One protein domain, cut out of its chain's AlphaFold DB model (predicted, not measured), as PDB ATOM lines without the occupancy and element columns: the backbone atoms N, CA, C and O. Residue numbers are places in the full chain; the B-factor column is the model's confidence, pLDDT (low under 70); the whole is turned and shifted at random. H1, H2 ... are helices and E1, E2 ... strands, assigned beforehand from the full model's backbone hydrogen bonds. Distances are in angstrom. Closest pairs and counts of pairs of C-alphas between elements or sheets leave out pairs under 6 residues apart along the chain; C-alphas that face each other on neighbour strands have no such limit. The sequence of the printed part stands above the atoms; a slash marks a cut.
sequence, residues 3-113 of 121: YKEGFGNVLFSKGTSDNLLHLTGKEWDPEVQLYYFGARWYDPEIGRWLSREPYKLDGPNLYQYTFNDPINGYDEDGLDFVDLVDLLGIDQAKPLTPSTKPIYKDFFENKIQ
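Overview. This is residues 3 to 113 of the 121 residues of the protein "RHS repeat-associated core domain-containing protein" of Candidatus Methanofastidiosum sp (UniProt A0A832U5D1). There is little regular structure: a small curled sheet, the antiparallel meander E2 E3 E4 E5, each strand beside the one before, is joined by a long loop to the hairpin E6 and E7, and H2 sticks out free. The printed part has 111 residues, 37 in named elements, seven strands then two helices, mixed class. It is only just compact, close to loose, radius of gyration of the C-alphas 15.4 A, spanning 44 by 36 by 26 A.

Arrangement. E1, residues 10 to 13, pairs with no named strand. Look next for hairpins within hydrogen-bond range: E2, residues 21 to 23, with E3, 26 to 29 (N 22 and O 26, 2.8 A); E3 with E4, 34 to 36 (N 29 and O 34, 2.9 A); E4 with E5, 41 to 43 (N 35 and O 42, 2.9 A); E6, 73 to 75, with E7, 81 to 83 (N 82 and O 74, 2.9 A). H1, residues 84 to 87, is too short for O i to N i+4 pairs; in H2, residues 102 to 111, every one is within range.

Along the chain. Find E1 at C-alpha 10 (15.630, -59.091, 3.628); H2, 14.3 A long, ends at C-alpha 111 (-0.322, -33.264, -9.946).

Size, cuts and confidence. Links E5 to E6 and H1 to H2 are long; pLDDT is under 70 at residues 16 to 21, 58 and 81 to 113.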
ATOM      1  N   TYR A   3      10.509 -62.191   2.469       76.12
ATOM      2  CA  TYR A   3      10.265 -62.000   3.896       76.12
ATOM      3  C   TYR A   3      11.257 -60.973   4.425       76.12
ATOM      4  O   TYR A   3      12.465 -61.114   4.219       76.12
ATOM      5  N   LYS A   4      10.737 -59.941   5.087       79.94
ATOM      6  CA  LYS A   4      11.524 -58.830   5.615       79.94
ATOM      7  C   LYS A   4      11.175 -58.577   7.070       79.94
ATOM      8  O   LYS A   4      10.068 -58.905   7.501       79.94
ATOM      9  N   GLU A   5      12.120 -58.011   7.804       86.38
ATOM     10  CA  GLU A   5      11.830 -57.421   9.112       86.38
ATOM     11  C   GLU A   5      11.302 -55.983   8.968       86.38
ATOM     12  O   GLU A   5      11.169 -55.477   7.851       86.38
ATOM     13  N   GLY A   6      10.928 -55.363  10.090       83.38
ATOM     14  CA  GLY A   6      10.218 -54.082  10.119       83.38
ATOM     15  C   GLY A   6      10.962 -52.951   9.409       83.38
ATOM     16  O   GLY A   6      10.335 -52.191   8.684       83.38
ATOM     17  N   PHE A   7      12.287 -52.877   9.540       87.38
ATOM     18  CA  PHE A   7      13.120 -51.855   8.898       87.38
ATOM     19  C   PHE A   7      13.490 -52.181   7.445       87.38
ATOM     20  O   PHE A   7      14.184 -51.398   6.800       87.38
ATOM     21  N   GLY A   8      12.988 -53.283   6.886       86.75
ATOM     22  CA  GLY A   8      13.140 -53.597   5.469       86.75
ATOM     23  C   GLY A   8      14.353 -54.451   5.115       86.75
ATOM     24  O   GLY A   8      14.568 -54.679   3.920       86.75
ATOM     25  N   ASN A   9      15.105 -54.981   6.089       86.88
ATOM     26  CA  ASN A   9      16.129 -55.982   5.786       86.88
ATOM     27  C   ASN A   9      15.491 -57.265   5.263       86.88
ATOM     28  O   ASN A   9      14.507 -57.771   5.812       86.88
ATOM     29  N   VAL A  10      16.077 -57.823   4.205       81.94
ATOM     30  CA  VAL A  10      15.630 -59.091   3.628       81.94
ATOM     31  C   VAL A  10      16.136 -60.241   4.493       81.94
ATOM     32  O   VAL A  10      17.334 -60.491   4.567       81.94
ATOM     33  N   LEU A  11      15.216 -60.970   5.125       80.88
ATOM     34  CA  LEU A  11      15.547 -62.139   5.945       80.88
ATOM     35  C   LEU A  11      15.626 -63.415   5.110       80.88
ATOM     36  O   LEU A  11      16.459 -64.284   5.352       80.88
ATOM     37  N   PHE A  12      14.712 -63.559   4.149       77.62
ATOM     38  CA  PHE A  12      14.633 -64.743   3.303       77.62
ATOM     39  C   PHE A  12      13.864 -64.449   2.015       77.62
ATOM     40  O   PHE A  12      12.860 -63.732   2.016       77.62
ATOM     41  N   SER A  13      14.289 -65.064   0.914       76.06
ATOM     42  CA  SER A  13      13.593 -65.030  -0.368       76.06
ATOM     43  C   SER A  13      13.224 -66.449  -0.808       76.06
ATOM     44  O   SER A  13      14.024 -67.379  -0.757       76.06
ATOM     45  N   LYS A  14      11.969 -66.635  -1.231       79.19
ATOM     46  CA  LYS A  14      11.478 -67.891  -1.810       79.19
ATOM     47  C   LYS A  14      11.157 -67.699  -3.288       79.19
ATOM     48  O   LYS A  14      10.207 -66.980  -3.613       79.19
ATOM     49  N   GLY A  15      11.881 -68.412  -4.150       75.38
ATOM     50  CA  GLY A  15      11.755 -68.327  -5.609       75.38
ATOM     51  C   GLY A  15      12.455 -67.101  -6.197       75.38
ATOM     52  O   GLY A  15      12.997 -66.279  -5.465       75.38
ATOM     53  N   THR A  16      12.427 -66.985  -7.521       65.69
ATOM     54  CA  THR A  16      12.979 -65.846  -8.264       65.69
ATOM     55  C   THR A  16      11.861 -64.834  -8.499       65.69
ATOM     56  O   THR A  16      10.806 -65.194  -9.018       65.69
ATOM     57  N   SER A  17      12.047 -63.586  -8.076       65.88
ATOM     58  CA  SER A  17      11.132 -62.495  -8.412       65.88
ATOM     59  C   SER A  17      11.939 -61.293  -8.861       65.88
ATOM     60  O   SER A  17      12.746 -60.806  -8.078       65.88
ATOM     61  N   ASP A  18      11.637 -60.775 -10.047       65.06
ATOM     62  CA  ASP A  18      12.236 -59.546 -10.591       65.06
ATOM     63  C   ASP A  18      11.640 -58.277  -9.955       65.06
ATOM     64  O   ASP A  18      11.728 -57.180 -10.500       65.06
ATOM     65  N   ASN A  19      10.959 -58.415  -8.812       65.88
ATOM     66  CA  ASN A  19      10.328 -57.289  -8.147       65.88
ATOM     67  C   ASN A  19      11.393 -56.476  -7.409       65.88
ATOM     68  O   ASN A  19      11.850 -56.883  -6.343       65.88
ATOM     69  N   LEU A  20      11.758 -55.336  -7.989       62.50
ATOM     70  CA  LEU A  20      12.694 -54.376  -7.411       62.50
ATOM     71  C   LEU A  20      12.065 -53.531  -6.294       62.50
ATOM     72  O   LEU A  20      12.798 -52.882  -5.553       62.50
ATOM     73  N   LEU A  21      10.739 -53.570  -6.102       62.66
ATOM     74  CA  LEU A  21      10.063 -52.855  -5.018       62.66
ATOM     75  C   LEU A  21      10.023 -53.707  -3.746       62.66
ATOM     76  O   LEU A  21       9.472 -54.812  -3.722       62.66
ATOM     77  N   HIS A  22      10.599 -53.186  -2.667       71.50
ATOM     78  CA  HIS A  22      10.986 -54.010  -1.528       71.50
ATOM     79  C   HIS A  22      10.475 -53.477  -0.169       71.50
ATOM     80  O   HIS A  22       9.859 -54.261   0.557       71.50
ATOM     81  N   LEU A  23      10.638 -52.193   0.166       80.56
ATOM     82  CA  LEU A  23      10.200 -51.580   1.432       80.56
ATOM     83  C   LEU A  23       9.194 -50.491   1.104       80.56
ATOM     84  O   LEU A  23       9.532 -49.624   0.318       80.56
ATOM     85  N   THR A  24       7.969 -50.571   1.632       80.94
ATOM     86  CA  THR A  24       6.916 -49.556   1.404       80.94
ATOM     87  C   THR A  24       6.694 -49.175  -0.077       80.94
ATOM     88  O   THR A  24       6.232 -48.085  -0.399       80.94
ATOM     89  N   GLY A  25       7.005 -50.092  -1.004       81.69
ATOM     90  CA  GLY A  25       6.930 -49.852  -2.450       81.69
ATOM     91  C   GLY A  25       8.138 -49.125  -3.055       81.69
ATOM     92  O   GLY A  25       8.048 -48.686  -4.195       81.69
ATOM     93  N   LYS A  26       9.249 -48.990  -2.325       86.44
ATOM     94  CA  LYS A  26      10.503 -48.373  -2.775       86.44
ATOM     95  C   LYS A  26      11.450 -49.361  -3.416       86.44
ATOM     96  O   LYS A  26      11.512 -50.530  -3.024       86.44
ATOM     97  N   GLU A  27      12.183 -48.847  -4.394       85.44
ATOM     98  CA  GLU A  27      13.159 -49.596  -5.165       85.44
ATOM     99  C   GLU A  27      14.383 -49.931  -4.311       85.44
ATOM    100  O   GLU A  27      14.914 -49.079  -3.596       85.44
ATOM    101  N   TRP A  28      14.793 -51.193  -4.377       87.81
ATOM    102  CA  TRP A  28      16.044 -51.685  -3.820       87.81
ATOM    103  C   TRP A  28      17.110 -51.700  -4.902       87.81
ATOM    104  O   TRP A  28      16.928 -52.351  -5.934       87.81
ATOM    105  N   ASP A  29      18.237 -51.064  -4.620       88.75
ATOM    106  CA  ASP A  29      19.426 -51.170  -5.444       88.75
ATOM    107  C   ASP A  29      20.337 -52.285  -4.890       88.75
ATOM    108  O   ASP A  29      20.882 -52.148  -3.788       88.75
ATOM    109  N   PRO A  30      20.511 -53.408  -5.615       85.38
ATOM    110  CA  PRO A  30      21.330 -54.523  -5.157       85.38
ATOM    111  C   PRO A  30      22.839 -54.248  -5.204       85.38
ATOM    112  O   PRO A  30      23.582 -54.977  -4.546       85.38
ATOM    113  N   GLU A  31      23.309 -53.249  -5.961       88.62
ATOM    114  CA  GLU A  31      24.737 -52.922  -6.048       88.62
ATOM    115  C   GLU A  31      25.213 -52.210  -4.783       88.62
ATOM    116  O   GLU A  31      26.264 -52.547  -4.233       88.62
ATOM    117  N   VAL A  32      24.417 -51.253  -4.301       90.75
ATOM    118  CA  VAL A  32      24.735 -50.482  -3.088       90.75
ATOM    119  C   VAL A  32      24.051 -51.012  -1.834       90.75
ATOM    120  O   VAL A  32      24.447 -50.630  -0.739       90.75
ATOM    121  N   GLN A  33      23.077 -51.913  -1.982       90.31
ATOM    122  CA  GLN A  33      22.274 -52.478  -0.896       90.31
ATOM    123  C   GLN A  33      21.497 -51.410  -0.115       90.31
ATOM    124  O   GLN A  33      21.478 -51.396   1.115       90.31
ATOM    125  N   LEU A  34      20.843 -50.504  -0.844       92.81
ATOM    126  CA  LEU A  34      20.085 -49.392  -0.274       92.81
ATOM    127  C   LEU A  34      18.723 -49.245  -0.945       92.81
ATOM    128  O   LEU A  34      18.507 -49.677  -2.078       92.81
ATOM    129  N   TYR A  35      17.821 -48.561  -0.251       92.06
ATOM    130  CA  TYR A  35      16.544 -48.134  -0.802       92.06
ATOM    131  C   TYR A  35      16.591 -46.682  -1.252       92.06
ATOM    132  O   TYR A  35      17.030 -45.811  -0.495       92.06
ATOM    133  N   TYR A  36      16.061 -46.403  -2.440       90.94
ATOM    134  CA  TYR A  36      15.899 -45.033  -2.914       90.94
ATOM    135  C   TYR A  36      14.461 -44.550  -2.729       90.94
ATOM    136  O   TYR A  36      13.519 -45.122  -3.280       90.94
ATOM    137  N   PHE A  37      14.292 -43.477  -1.954       89.69
ATOM    138  CA  PHE A  37      12.985 -42.871  -1.690       89.69
ATOM    139  C   PHE A  37      12.717 -41.629  -2.551       89.69
ATOM    140  O   PHE A  37      11.634 -41.072  -2.486       89.69
ATOM    141  N   GLY A  38      13.662 -41.213  -3.397       88.94
ATOM    142  CA  GLY A  38      13.547 -39.998  -4.206       88.94
ATOM    143  C   GLY A  38      14.371 -38.852  -3.632       88.94
ATOM    144  O   GLY A  38      15.263 -38.351  -4.308       88.94
ATOM    145  N   ALA A  39      14.141 -38.458  -2.379       88.00
ATOM    146  CA  ALA A  39      14.953 -37.417  -1.747       88.00
ATOM    147  C   ALA A  39      16.163 -37.965  -0.980       88.00
ATOM    148  O   ALA A  39      17.189 -37.288  -0.859       88.00
ATOM    149  N   ARG A  40      16.056 -39.184  -0.439       92.44
ATOM    150  CA  ARG A  40      17.089 -39.793   0.407       92.44
ATOM    151  C   ARG A  40      17.307 -41.267   0.087       92.44
ATOM    152  O   ARG A  40      16.401 -41.978  -0.349       92.44
ATOM    153  N   TRP A  41      18.531 -41.704   0.361       94.56
ATOM    154  CA  TRP A  41      18.897 -43.114   0.423       94.56
ATOM    155  C   TRP A  41      18.704 -43.626   1.846       94.56
ATOM    156  O   TRP A  41      19.141 -42.983   2.808       94.56
ATOM    157  N   TYR A  42      18.051 -44.775   1.964       95.00
ATOM    158  CA  TYR A  42      17.779 -45.451   3.221       95.00
ATOM    159  C   TYR A  42      18.567 -46.753   3.308       95.00
ATOM    160  O   TYR A  42      18.550 -47.567   2.381       95.00
ATOM    161  N   ASP A  43      19.241 -46.929   4.437       94.81
ATOM    162  CA  ASP A  43      19.982 -48.132   4.776       94.81
ATOM    163  C   ASP A  43      19.138 -48.981   5.738       94.81
ATOM    164  O   ASP A  43      18.928 -48.582   6.895       94.81
ATOM    165  N   PRO A  44      18.628 -50.138   5.280       92.31
ATOM    166  CA  PRO A  44      17.839 -51.008   6.131       92.31
ATOM    167  C   PRO A  44      18.696 -51.701   7.192       92.31
ATOM    168  O   PRO A  44      18.173 -51.964   8.272       92.31
ATOM    169  N   GLU A  45      19.990 -51.955   6.950       91.38
ATOM    170  CA  GLU A  45      20.859 -52.729   7.851       91.38
ATOM    171  C   GLU A  45      20.982 -52.027   9.204       91.38
ATOM    172  O   GLU A  45      20.884 -52.653  10.262       91.38
ATOM    173  N   ILE A  46      21.117 -50.702   9.168       92.81
ATOM    174  CA  ILE A  46      21.171 -49.852  10.364       92.81
ATOM    175  C   ILE A  46      19.836 -49.167  10.693       92.81
ATOM    176  O   ILE A  46      19.734 -48.508  11.733       92.81
ATOM    177  N   GLY A  47      18.836 -49.287   9.817       92.38
ATOM    178  CA  GLY A  47      17.500 -48.716   9.980       92.38
ATOM    179  C   GLY A  47      17.454 -47.185   9.920       92.38
ATOM    180  O   GLY A  47      16.746 -46.560  10.717       92.38
ATOM    181  N   ARG A  48      18.254 -46.544   9.051       94.38
ATOM    182  CA  ARG A  48      18.428 -45.076   9.032       94.38
ATOM    183  C   ARG A  48      18.600 -44.492   7.635       94.38
ATOM    184  O   ARG A  48      19.035 -45.153   6.700       94.38
ATOM    185  N   TRP A  49      18.325 -43.197   7.524       95.19
ATOM    186  CA  TRP A  49      18.699 -42.408   6.354       95.19
ATOM    187  C   TRP A  49      20.207 -42.180   6.307       95.19
ATOM    188  O   TRP A  49      20.831 -41.906   7.334       95.19
ATOM    189  N   LEU A  50      20.781 -42.211   5.105       94.81
ATOM    190  CA  LEU A  50      22.195 -41.885   4.892       94.81
ATOM    191  C   LEU A  50      22.464 -40.380   4.851       94.81
ATOM    192  O   LEU A  50      23.589 -39.933   5.079       94.81
ATOM    193  N   SER A  51      21.435 -39.587   4.565       92.56
ATOM    194  CA  SER A  51      21.511 -38.134   4.526       92.56
ATOM    195  C   SER A  51      20.587 -37.502   5.561       92.56
ATOM    196  O   SER A  51      19.546 -38.039   5.943       92.56
ATOM    197  N   ARG A  52      21.011 -36.326   6.029       88.62
ATOM    198  CA  ARG A  52      20.253 -35.503   6.967       88.62
ATOM    199  C   ARG A  52      18.936 -35.070   6.324       88.62
ATOM    200  O   ARG A  52      18.944 -34.573   5.202       88.62
ATOM    201  N   GLU A  53      17.849 -35.168   7.079       86.94
ATOM    202  CA  GLU A  53      16.539 -34.641   6.692       86.94
ATOM    203  C   GLU A  53      16.616 -33.127   6.353       86.94
ATOM    204  O   GLU A  53      17.147 -32.350   7.167       86.94
ATOM    205  N   PRO A  54      16.165 -32.695   5.156       79.50
ATOM    206  CA  PRO A  54      16.355 -31.319   4.682       79.50
ATOM    207  C   PRO A  54      15.598 -30.243   5.475       79.50
ATOM    208  O   PRO A  54      16.112 -29.132   5.639       79.50
ATOM    209  N   TYR A  55      14.402 -30.552   5.973       76.69
ATOM    210  CA  TYR A  55      13.457 -29.595   6.555       76.69
ATOM    211  C   TYR A  55      13.460 -29.568   8.089       76.69
ATOM    212  O   TYR A  55      13.006 -28.593   8.689       76.69
ATOM    213  N   LYS A  56      14.065 -30.570   8.730       74.94
ATOM    214  CA  LYS A  56      14.166 -30.739  10.185       74.94
ATOM    215  C   LYS A  56      12.806 -30.829  10.877       74.94
ATOM    216  O   LYS A  56      12.625 -30.272  11.962       74.94
ATOM    217  N   LEU A  57      11.866 -31.503  10.228       70.75
ATOM    218  CA  LEU A  57      10.500 -31.714  10.686       70.75
ATOM    219  C   LEU A  57      10.384 -32.930  11.612       70.75
ATOM    220  O   LEU A  57       9.593 -32.890  12.553       70.75
ATOM    221  N   ASP A  58      11.238 -33.945  11.449       69.81
ATOM    222  CA  ASP A  58      11.147 -35.214  12.197       69.81
ATOM    223  C   ASP A  58      11.768 -35.151  13.612       69.81
ATOM    224  O   ASP A  58      12.064 -36.162  14.259       69.81
ATOM    225  N   GLY A  59      11.978 -33.939  14.130       77.12
ATOM    226  CA  GLY A  59      12.555 -33.690  15.447       77.12
ATOM    227  C   GLY A  59      14.091 -33.647  15.448       77.12
ATOM    228  O   GLY A  59      14.722 -33.298  14.453       77.12
ATOM    229  N   PRO A  60      14.747 -33.921  16.591       85.12
ATOM    230  CA  PRO A  60      16.185 -33.689  16.735       85.12
ATOM    231  C   PRO A  60      17.055 -34.719  15.999       85.12
ATOM    232  O   PRO A  60      18.210 -34.428  15.681       85.12
ATOM    233  N   ASN A  61      16.531 -35.920  15.739       88.19
ATOM    234  CA  ASN A  61      17.258 -36.987  15.062       88.19
ATOM    235  C   ASN A  61      16.866 -37.045  13.582       88.19
ATOM    236  O   ASN A  61      15.924 -37.717  13.187       88.19
ATOM    237  N   LEU A  62      17.661 -36.367  12.762       89.56
ATOM    238  CA  LEU A  62      17.392 -36.137  11.339       89.56
ATOM    239  C   LEU A  62      17.803 -37.294  10.420       89.56
ATOM    240  O   LEU A  62      17.873 -37.118   9.207       89.56
ATOM    241  N   TYR A  63      18.132 -38.443  11.004       92.38
ATOM    242  CA  TYR A  63      18.534 -39.653  10.286       92.38
ATOM    243  C   TYR A  63      17.614 -40.837  10.600       92.38
ATOM    244  O   TYR A  63      17.861 -41.943  10.131       92.38
ATOM    245  N   GLN A  64      16.584 -40.646  11.425       91.31
ATOM    246  CA  GLN A  64      15.665 -41.725  11.774       91.31
ATOM    247  C   GLN A  64      14.663 -41.988  10.658       91.31
ATOM    248  O   GLN A  64      14.143 -41.054  10.053       91.31
ATOM    249  N   TYR A  65      14.351 -43.258  10.449       89.19
ATOM    250  CA  TYR A  65      13.223 -43.662   9.631       89.19
ATOM    251  C   TYR A  65      11.980 -43.784  10.513       89.19
ATOM    252  O   TYR A  65      12.039 -44.412  11.572       89.19
ATOM    253  N   THR A  66      10.901 -43.107  10.113       86.44
ATOM    254  CA  THR A  66       9.552 -43.219  10.700       86.44
ATOM    255  C   THR A  66       9.489 -43.203  12.236       86.44
ATOM    256  O   THR A  66       8.798 -44.012  12.851       86.44
ATOM    257  N   PHE A  67      10.246 -42.315  12.890       87.00
ATOM    258  CA  PHE A  67      10.336 -42.237  14.362       87.00
ATOM    259  C   PHE A  67      10.737 -43.555  15.064       87.00
ATOM    260  O   PHE A  67      10.454 -43.748  16.246       87.00
ATOM    261  N   ASN A  68      11.466 -44.435  14.368       87.31
ATOM    262  CA  ASN A  68      11.799 -45.805  14.784       87.31
ATOM    263  C   ASN A  68      10.582 -46.731  14.958       87.31
ATOM    264  O   ASN A  68      10.688 -47.755  15.633       87.31
ATOM    265  N   ASP A  69       9.450 -46.404  14.336       86.44
ATOM    266  CA  ASP A  69       8.275 -47.270  14.243       86.44
ATOM    267  C   ASP A  69       7.943 -47.557  12.767       86.44
ATOM    268  O   ASP A  69       7.035 -46.960  12.187       86.44
ATOM    269  N   PRO A  70       8.711 -48.431  12.095       86.00
ATOM    270  CA  PRO A  70       8.535 -48.723  10.670       86.00
ATOM    271  C   PRO A  70       7.349 -49.650  10.377       86.00
ATOM    272  O   PRO A  70       7.040 -49.905   9.216       86.00
ATOM    273  N   ILE A  71       6.693 -50.180  11.416       82.56
ATOM    274  CA  ILE A  71       5.497 -51.017  11.271       82.56
ATOM    275  C   ILE A  71       4.268 -50.131  11.073       82.56
ATOM    276  O   ILE A  71       3.427 -50.434  10.229       82.56
ATOM    277  N   ASN A  72       4.169 -49.052  11.852       80.44
ATOM    278  CA  ASN A  72       3.035 -48.129  11.792       80.44
ATOM    279  C   ASN A  72       3.320 -46.890  10.935       80.44
ATOM    280  O   ASN A  72       2.395 -46.163  10.578       80.44
ATOM    281  N   GLY A  73       4.591 -46.642  10.624       76.31
ATOM    282  CA  GLY A  73       5.039 -45.465   9.908       76.31
ATOM    283  C   GLY A  73       5.292 -45.665   8.425       76.31
ATOM    284  O   GLY A  73       5.677 -46.742   7.968       76.31
ATOM    285  N   TYR A  74       5.130 -44.577   7.682       82.12
ATOM    286  CA  TYR A  74       5.393 -44.516   6.254       82.12
ATOM    287  C   TYR A  74       6.059 -43.177   5.915       82.12
ATOM    288  O   TYR A  74       5.647 -42.133   6.412       82.12
ATOM    289  N   ASP A  75       7.105 -43.218   5.095       83.88
ATOM    290  CA  ASP A  75       7.737 -42.038   4.494       83.88
ATOM    291  C   ASP A  75       7.642 -42.221   2.968       83.88
ATOM    292  O   ASP A  75       8.077 -43.244   2.422       83.88
ATOM    293  N   GLU A  76       6.963 -41.299   2.284       83.81
ATOM    294  CA  GLU A  76       6.625 -41.462   0.870       83.81
ATOM    295  C   GLU A  76       7.790 -41.125  -0.055       83.81
ATOM    296  O   GLU A  76       7.969 -41.789  -1.075       83.81
ATOM    297  N   ASP A  77       8.569 -40.106   0.269       83.56
ATOM    298  CA  ASP A  77       9.542 -39.505  -0.643       83.56
ATOM    299  C   ASP A  77      10.912 -39.264   0.011       83.56
ATOM    300  O   ASP A  77      11.857 -38.788  -0.626       83.56
ATOM    301  N   GLY A  78      11.057 -39.657   1.272       85.31
ATOM    302  CA  GLY A  78      12.235 -39.413   2.076       85.31
ATOM    303  C   GLY A  78      12.324 -37.959   2.525       85.31
ATOM    304  O   GLY A  78      13.446 -37.475   2.652       85.31
ATOM    305  N   LEU A  79      11.222 -37.240   2.737       81.38
ATOM    306  CA  LEU A  79      11.244 -35.862   3.244       81.38
ATOM    307  C   LEU A  79      10.650 -35.735   4.642       81.38
ATOM    308  O   LEU A  79      11.226 -35.016   5.460       81.38
ATOM    309  N   ASP A  80       9.548 -36.426   4.916       71.38
ATOM    310  CA  ASP A  80       8.882 -36.407   6.212       71.38
ATOM    311  C   ASP A  80       8.121 -37.705   6.514       71.38
ATOM    312  O   ASP A  80       7.705 -38.474   5.646       71.38
ATOM    313  N   PHE A  81       7.936 -37.957   7.808       66.50
ATOM    314  CA  PHE A  81       7.042 -39.006   8.274       66.50
ATOM    315  C   PHE A  81       5.576 -38.617   8.058       66.50
ATOM    316  O   PHE A  81       5.107 -37.605   8.585       66.50
ATOM    317  N   VAL A  82       4.825 -39.493   7.389       62.06
ATOM    318  CA  VAL A  82       3.368 -39.398   7.289       62.06
ATOM    319  C   VAL A  82       2.740 -40.375   8.276       62.06
ATOM    320  O   VAL A  82       2.841 -41.595   8.133       62.06
ATOM    321  N   ASP A  83       2.055 -39.834   9.281       57.25
ATOM    322  CA  ASP A  83       1.195 -40.627  10.153       57.25
ATOM    323  C   ASP A  83      -0.067 -41.029   9.372       57.25
ATOM    324  O   ASP A  83      -0.742 -40.179   8.783       57.25
ATOM    325  N   LEU A  84      -0.438 -42.312   9.382       54.03
ATOM    326  CA  LEU A  84      -1.682 -42.782   8.756       54.03
ATOM    327  C   LEU A  84      -2.917 -42.077   9.339       54.03
ATOM    328  O   LEU A  84      -3.933 -41.919   8.659       54.03
ATOM    329  N   VAL A  85      -2.824 -41.627  10.590       54.38
ATOM    330  CA  VAL A  85      -3.869 -40.867  11.278       54.38
ATOM    331  C   VAL A  85      -3.991 -39.438  10.711       54.38
ATOM    332  O   VAL A  85      -5.111 -38.935  10.561       54.38
ATOM    333  N   ASP A  86      -2.866 -38.831  10.311       56.41
ATOM    334  CA  ASP A  86      -2.801 -37.514   9.658       56.41
ATOM    335  C   ASP A  86      -3.281 -37.602   8.195       56.41
ATOM    336  O   ASP A  86      -4.068 -36.762   7.749       56.41
ATOM    337  N   LEU A  87      -2.904 -38.663   7.469       53.28
ATOM    338  CA  LEU A  87      -3.309 -38.901   6.074       53.28
ATOM    339  C   LEU A  87      -4.825 -39.107   5.916       53.28
ATOM    340  O   LEU A  87      -5.421 -38.671   4.931       53.28
ATOM    341  N   LEU A  88      -5.462 -39.764   6.891       55.62
ATOM    342  CA  LEU A  88      -6.907 -40.016   6.892       55.62
ATOM    343  C   LEU A  88      -7.723 -38.879   7.533       55.62
ATOM    344  O   LEU A  88      -8.954 -38.929   7.509       55.62
ATOM    345  N   GLY A  89      -7.070 -37.858   8.102       56.56
ATOM    346  CA  GLY A  89      -7.732 -36.706   8.729       56.56
ATOM    347  C   GLY A  89      -8.622 -37.061   9.929       56.56
ATOM    348  O   GLY A  89      -9.576 -36.338  10.234       56.56
ATOM    349  N   ILE A  90      -8.345 -38.191  10.582       51.44
ATOM    350  CA  ILE A  90      -9.183 -38.783  11.638       51.44
ATOM    351  C   ILE A  90      -8.816 -38.305  13.049       51.44
ATOM    352  O   ILE A  90      -9.620 -38.479  13.964       51.44
ATOM    353  N   ASP A  91      -7.669 -37.648  13.227       47.81
ATOM    354  CA  ASP A  91      -7.307 -36.979  14.479       47.81
ATOM    355  C   ASP A  91      -7.409 -35.452  14.329       47.81
ATOM    356  O   ASP A  91      -6.601 -34.800  13.675       47.81
ATOM    357  N   GLN A  92      -8.456 -34.877  14.927       49.84
ATOM    358  CA  GLN A  92      -8.692 -33.427  15.004       49.84
ATOM    359  C   GLN A  92      -7.956 -32.780  16.198       49.84
ATOM    360  O   GLN A  92      -8.028 -31.563  16.375       49.84
ATOM    361  N   ALA A  93      -7.325 -33.582  17.067       43.22
ATOM    362  CA  ALA A  93      -6.758 -33.156  18.348       43.22
ATOM    363  C   ALA A  93      -5.232 -32.993  18.319       43.22
ATOM    364  O   ALA A  93      -4.686 -32.239  19.131       43.22
ATOM    365  N   LYS A  94      -4.535 -33.624  17.371       43.88
ATOM    366  CA  LYS A  94      -3.162 -33.250  17.021       43.88
ATOM    367  C   LYS A  94      -3.252 -31.966  16.184       43.88
ATOM    368  O   LYS A  94      -3.954 -31.960  15.172       43.88
ATOM    369  N   PRO A  95      -2.637 -30.839  16.592       40.72
ATOM    370  CA  PRO A  95      -2.620 -29.667  15.732       40.72
ATOM    371  C   PRO A  95      -1.988 -30.108  14.417       40.72
ATOM    372  O   PRO A  95      -0.851 -30.575  14.438       40.72
ATOM    373  N   LEU A  96      -2.732 -29.986  13.308       43.19
ATOM    374  CA  LEU A  96      -2.171 -30.109  11.966       43.19
ATOM    375  C   LEU A  96      -0.897 -29.277  11.989       43.19
ATOM    376  O   LEU A  96      -0.964 -28.050  12.147       43.19
ATOM    377  N   THR A  97       0.261 -29.932  11.953       42.12
ATOM    378  CA  THR A  97       1.506 -29.193  11.879       42.12
ATOM    379  C   THR A  97       1.377 -28.320  10.635       42.12
ATOM    380  O   THR A  97       0.883 -28.789   9.606       42.12
ATOM    381  N   PRO A  98       1.746 -27.032  10.682       41.03
ATOM    382  CA  PRO A  98       1.626 -26.164   9.517       41.03
ATOM    383  C   PRO A  98       2.343 -26.691   8.261       41.03
ATOM    384  O   PRO A  98       2.188 -26.080   7.215       41.03
ATOM    385  N   SER A  99       3.106 -27.794   8.337       46.84
ATOM    386  CA  SER A  99       3.742 -28.490   7.215       46.84
ATOM    387  C   SER A  99       2.815 -29.426   6.428       46.84
ATOM    388  O   SER A  99       3.066 -29.625   5.244       46.84
ATOM    389  N   THR A 100       1.709 -29.931   6.995       43.34
ATOM    390  CA  THR A 100       0.808 -30.869   6.284       43.34
ATOM    391  C   THR A 100      -0.168 -30.194   5.317       43.34
ATOM    392  O   THR A 100      -0.868 -30.872   4.574       43.34
ATOM    393  N   LYS A 101      -0.237 -28.855   5.274       41.34
ATOM    394  CA  LYS A 101      -1.158 -28.128   4.375       41.34
ATOM    395  C   LYS A 101      -0.523 -27.369   3.203       41.34
ATOM    396  O   LYS A 101      -1.113 -27.435   2.133       41.34
ATOM    397  N   PRO A 102       0.609 -26.654   3.313       40.88
ATOM    398  CA  PRO A 102       1.139 -25.896   2.182       40.88
ATOM    399  C   PRO A 102       1.917 -26.772   1.191       40.88
ATOM    400  O   PRO A 102       1.747 -26.591  -0.008       40.88
ATOM    401  N   ILE A 103       2.684 -27.766   1.660       45.84
ATOM    402  CA  ILE A 103       3.476 -28.650   0.781       45.84
ATOM    403  C   ILE A 103       2.551 -29.579  -0.021       45.84
ATOM    404  O   ILE A 103       2.679 -29.691  -1.237       45.84
ATOM    405  N   TYR A 104       1.538 -30.156   0.633       39.97
ATOM    406  CA  TYR A 104       0.531 -30.977  -0.039       39.97
ATOM    407  C   TYR A 104      -0.359 -30.167  -0.982       39.97
ATOM    408  O   TYR A 104      -0.757 -30.683  -2.018       39.97
ATOM    409  N   LYS A 105      -0.660 -28.898  -0.684       38.62
ATOM    410  CA  LYS A 105      -1.481 -28.073  -1.576       38.62
ATOM    411  C   LYS A 105      -0.758 -27.783  -2.893       38.62
ATOM    412  O   LYS A 105      -1.334 -28.045  -3.939       38.62
ATOM    413  N   ASP A 106       0.512 -27.386  -2.850       43.50
ATOM    414  CA  ASP A 106       1.296 -27.159  -4.072       43.50
ATOM    415  C   ASP A 106       1.617 -28.472  -4.817       43.50
ATOM    416  O   ASP A 106       1.688 -28.480  -6.047       43.50
ATOM    417  N   PHE A 107       1.768 -29.601  -4.112       44.66
ATOM    418  CA  PHE A 107       2.024 -30.913  -4.723       44.66
ATOM    419  C   PHE A 107       0.763 -31.552  -5.340       44.66
ATOM    420  O   PHE A 107       0.824 -32.067  -6.457       44.66
ATOM    421  N   PHE A 108      -0.399 -31.479  -4.675       40.81
ATOM    422  CA  PHE A 108      -1.674 -31.983  -5.206       40.81
ATOM    423  C   PHE A 108      -2.273 -31.057  -6.274       40.81
ATOM    424  O   PHE A 108      -2.780 -31.562  -7.275       40.81
ATOM    425  N   GLU A 109      -2.178 -29.728  -6.133       45.78
ATOM    426  CA  GLU A 109      -2.668 -28.791  -7.159       45.78
ATOM    427  C   GLU A 109      -1.841 -28.878  -8.456       45.78
ATOM    428  O   GLU A 109      -2.406 -28.735  -9.540       45.78
ATOM    429  N   ASN A 110      -0.545 -29.224  -8.380       42.34
ATOM    430  CA  ASN A 110       0.302 -29.429  -9.565       42.34
ATOM    431  C   ASN A 110       0.295 -30.864 -10.132       42.34
ATOM    432  O   ASN A 110       0.694 -31.046 -11.281       42.34
ATOM    433  N   LYS A 111      -0.178 -31.890  -9.403       38.84
ATOM    434  CA  LYS A 111      -0.322 -33.264  -9.946       38.84
ATOM    435  C   LYS A 111      -1.688 -33.582 -10.561       38.84
ATOM    436  O   LYS A 111      -1.787 -34.564 -11.289       38.84
ATOM    437  N   ILE A 112      -2.709 -32.742 -10.376       40.50
ATOM    438  CA  ILE A 112      -3.975 -32.861 -11.134       40.50
ATOM    439  C   ILE A 112      -3.795 -32.415 -12.610       40.50
ATOM    440  O   ILE A 112      -4.695 -32.597 -13.423       40.50
ATOM    441  N   GLN A 113      -2.615 -31.909 -13.000       36.62
ATOM    442  CA  GLN A 113      -2.294 -31.544 -14.389       36.62
ATOM    443  C   GLN A 113      -1.516 -32.597 -15.199       36.62
ATOM    444  O   GLN A 113      -1.053 -32.282 -16.293       36.62
TER     445      GLN A 113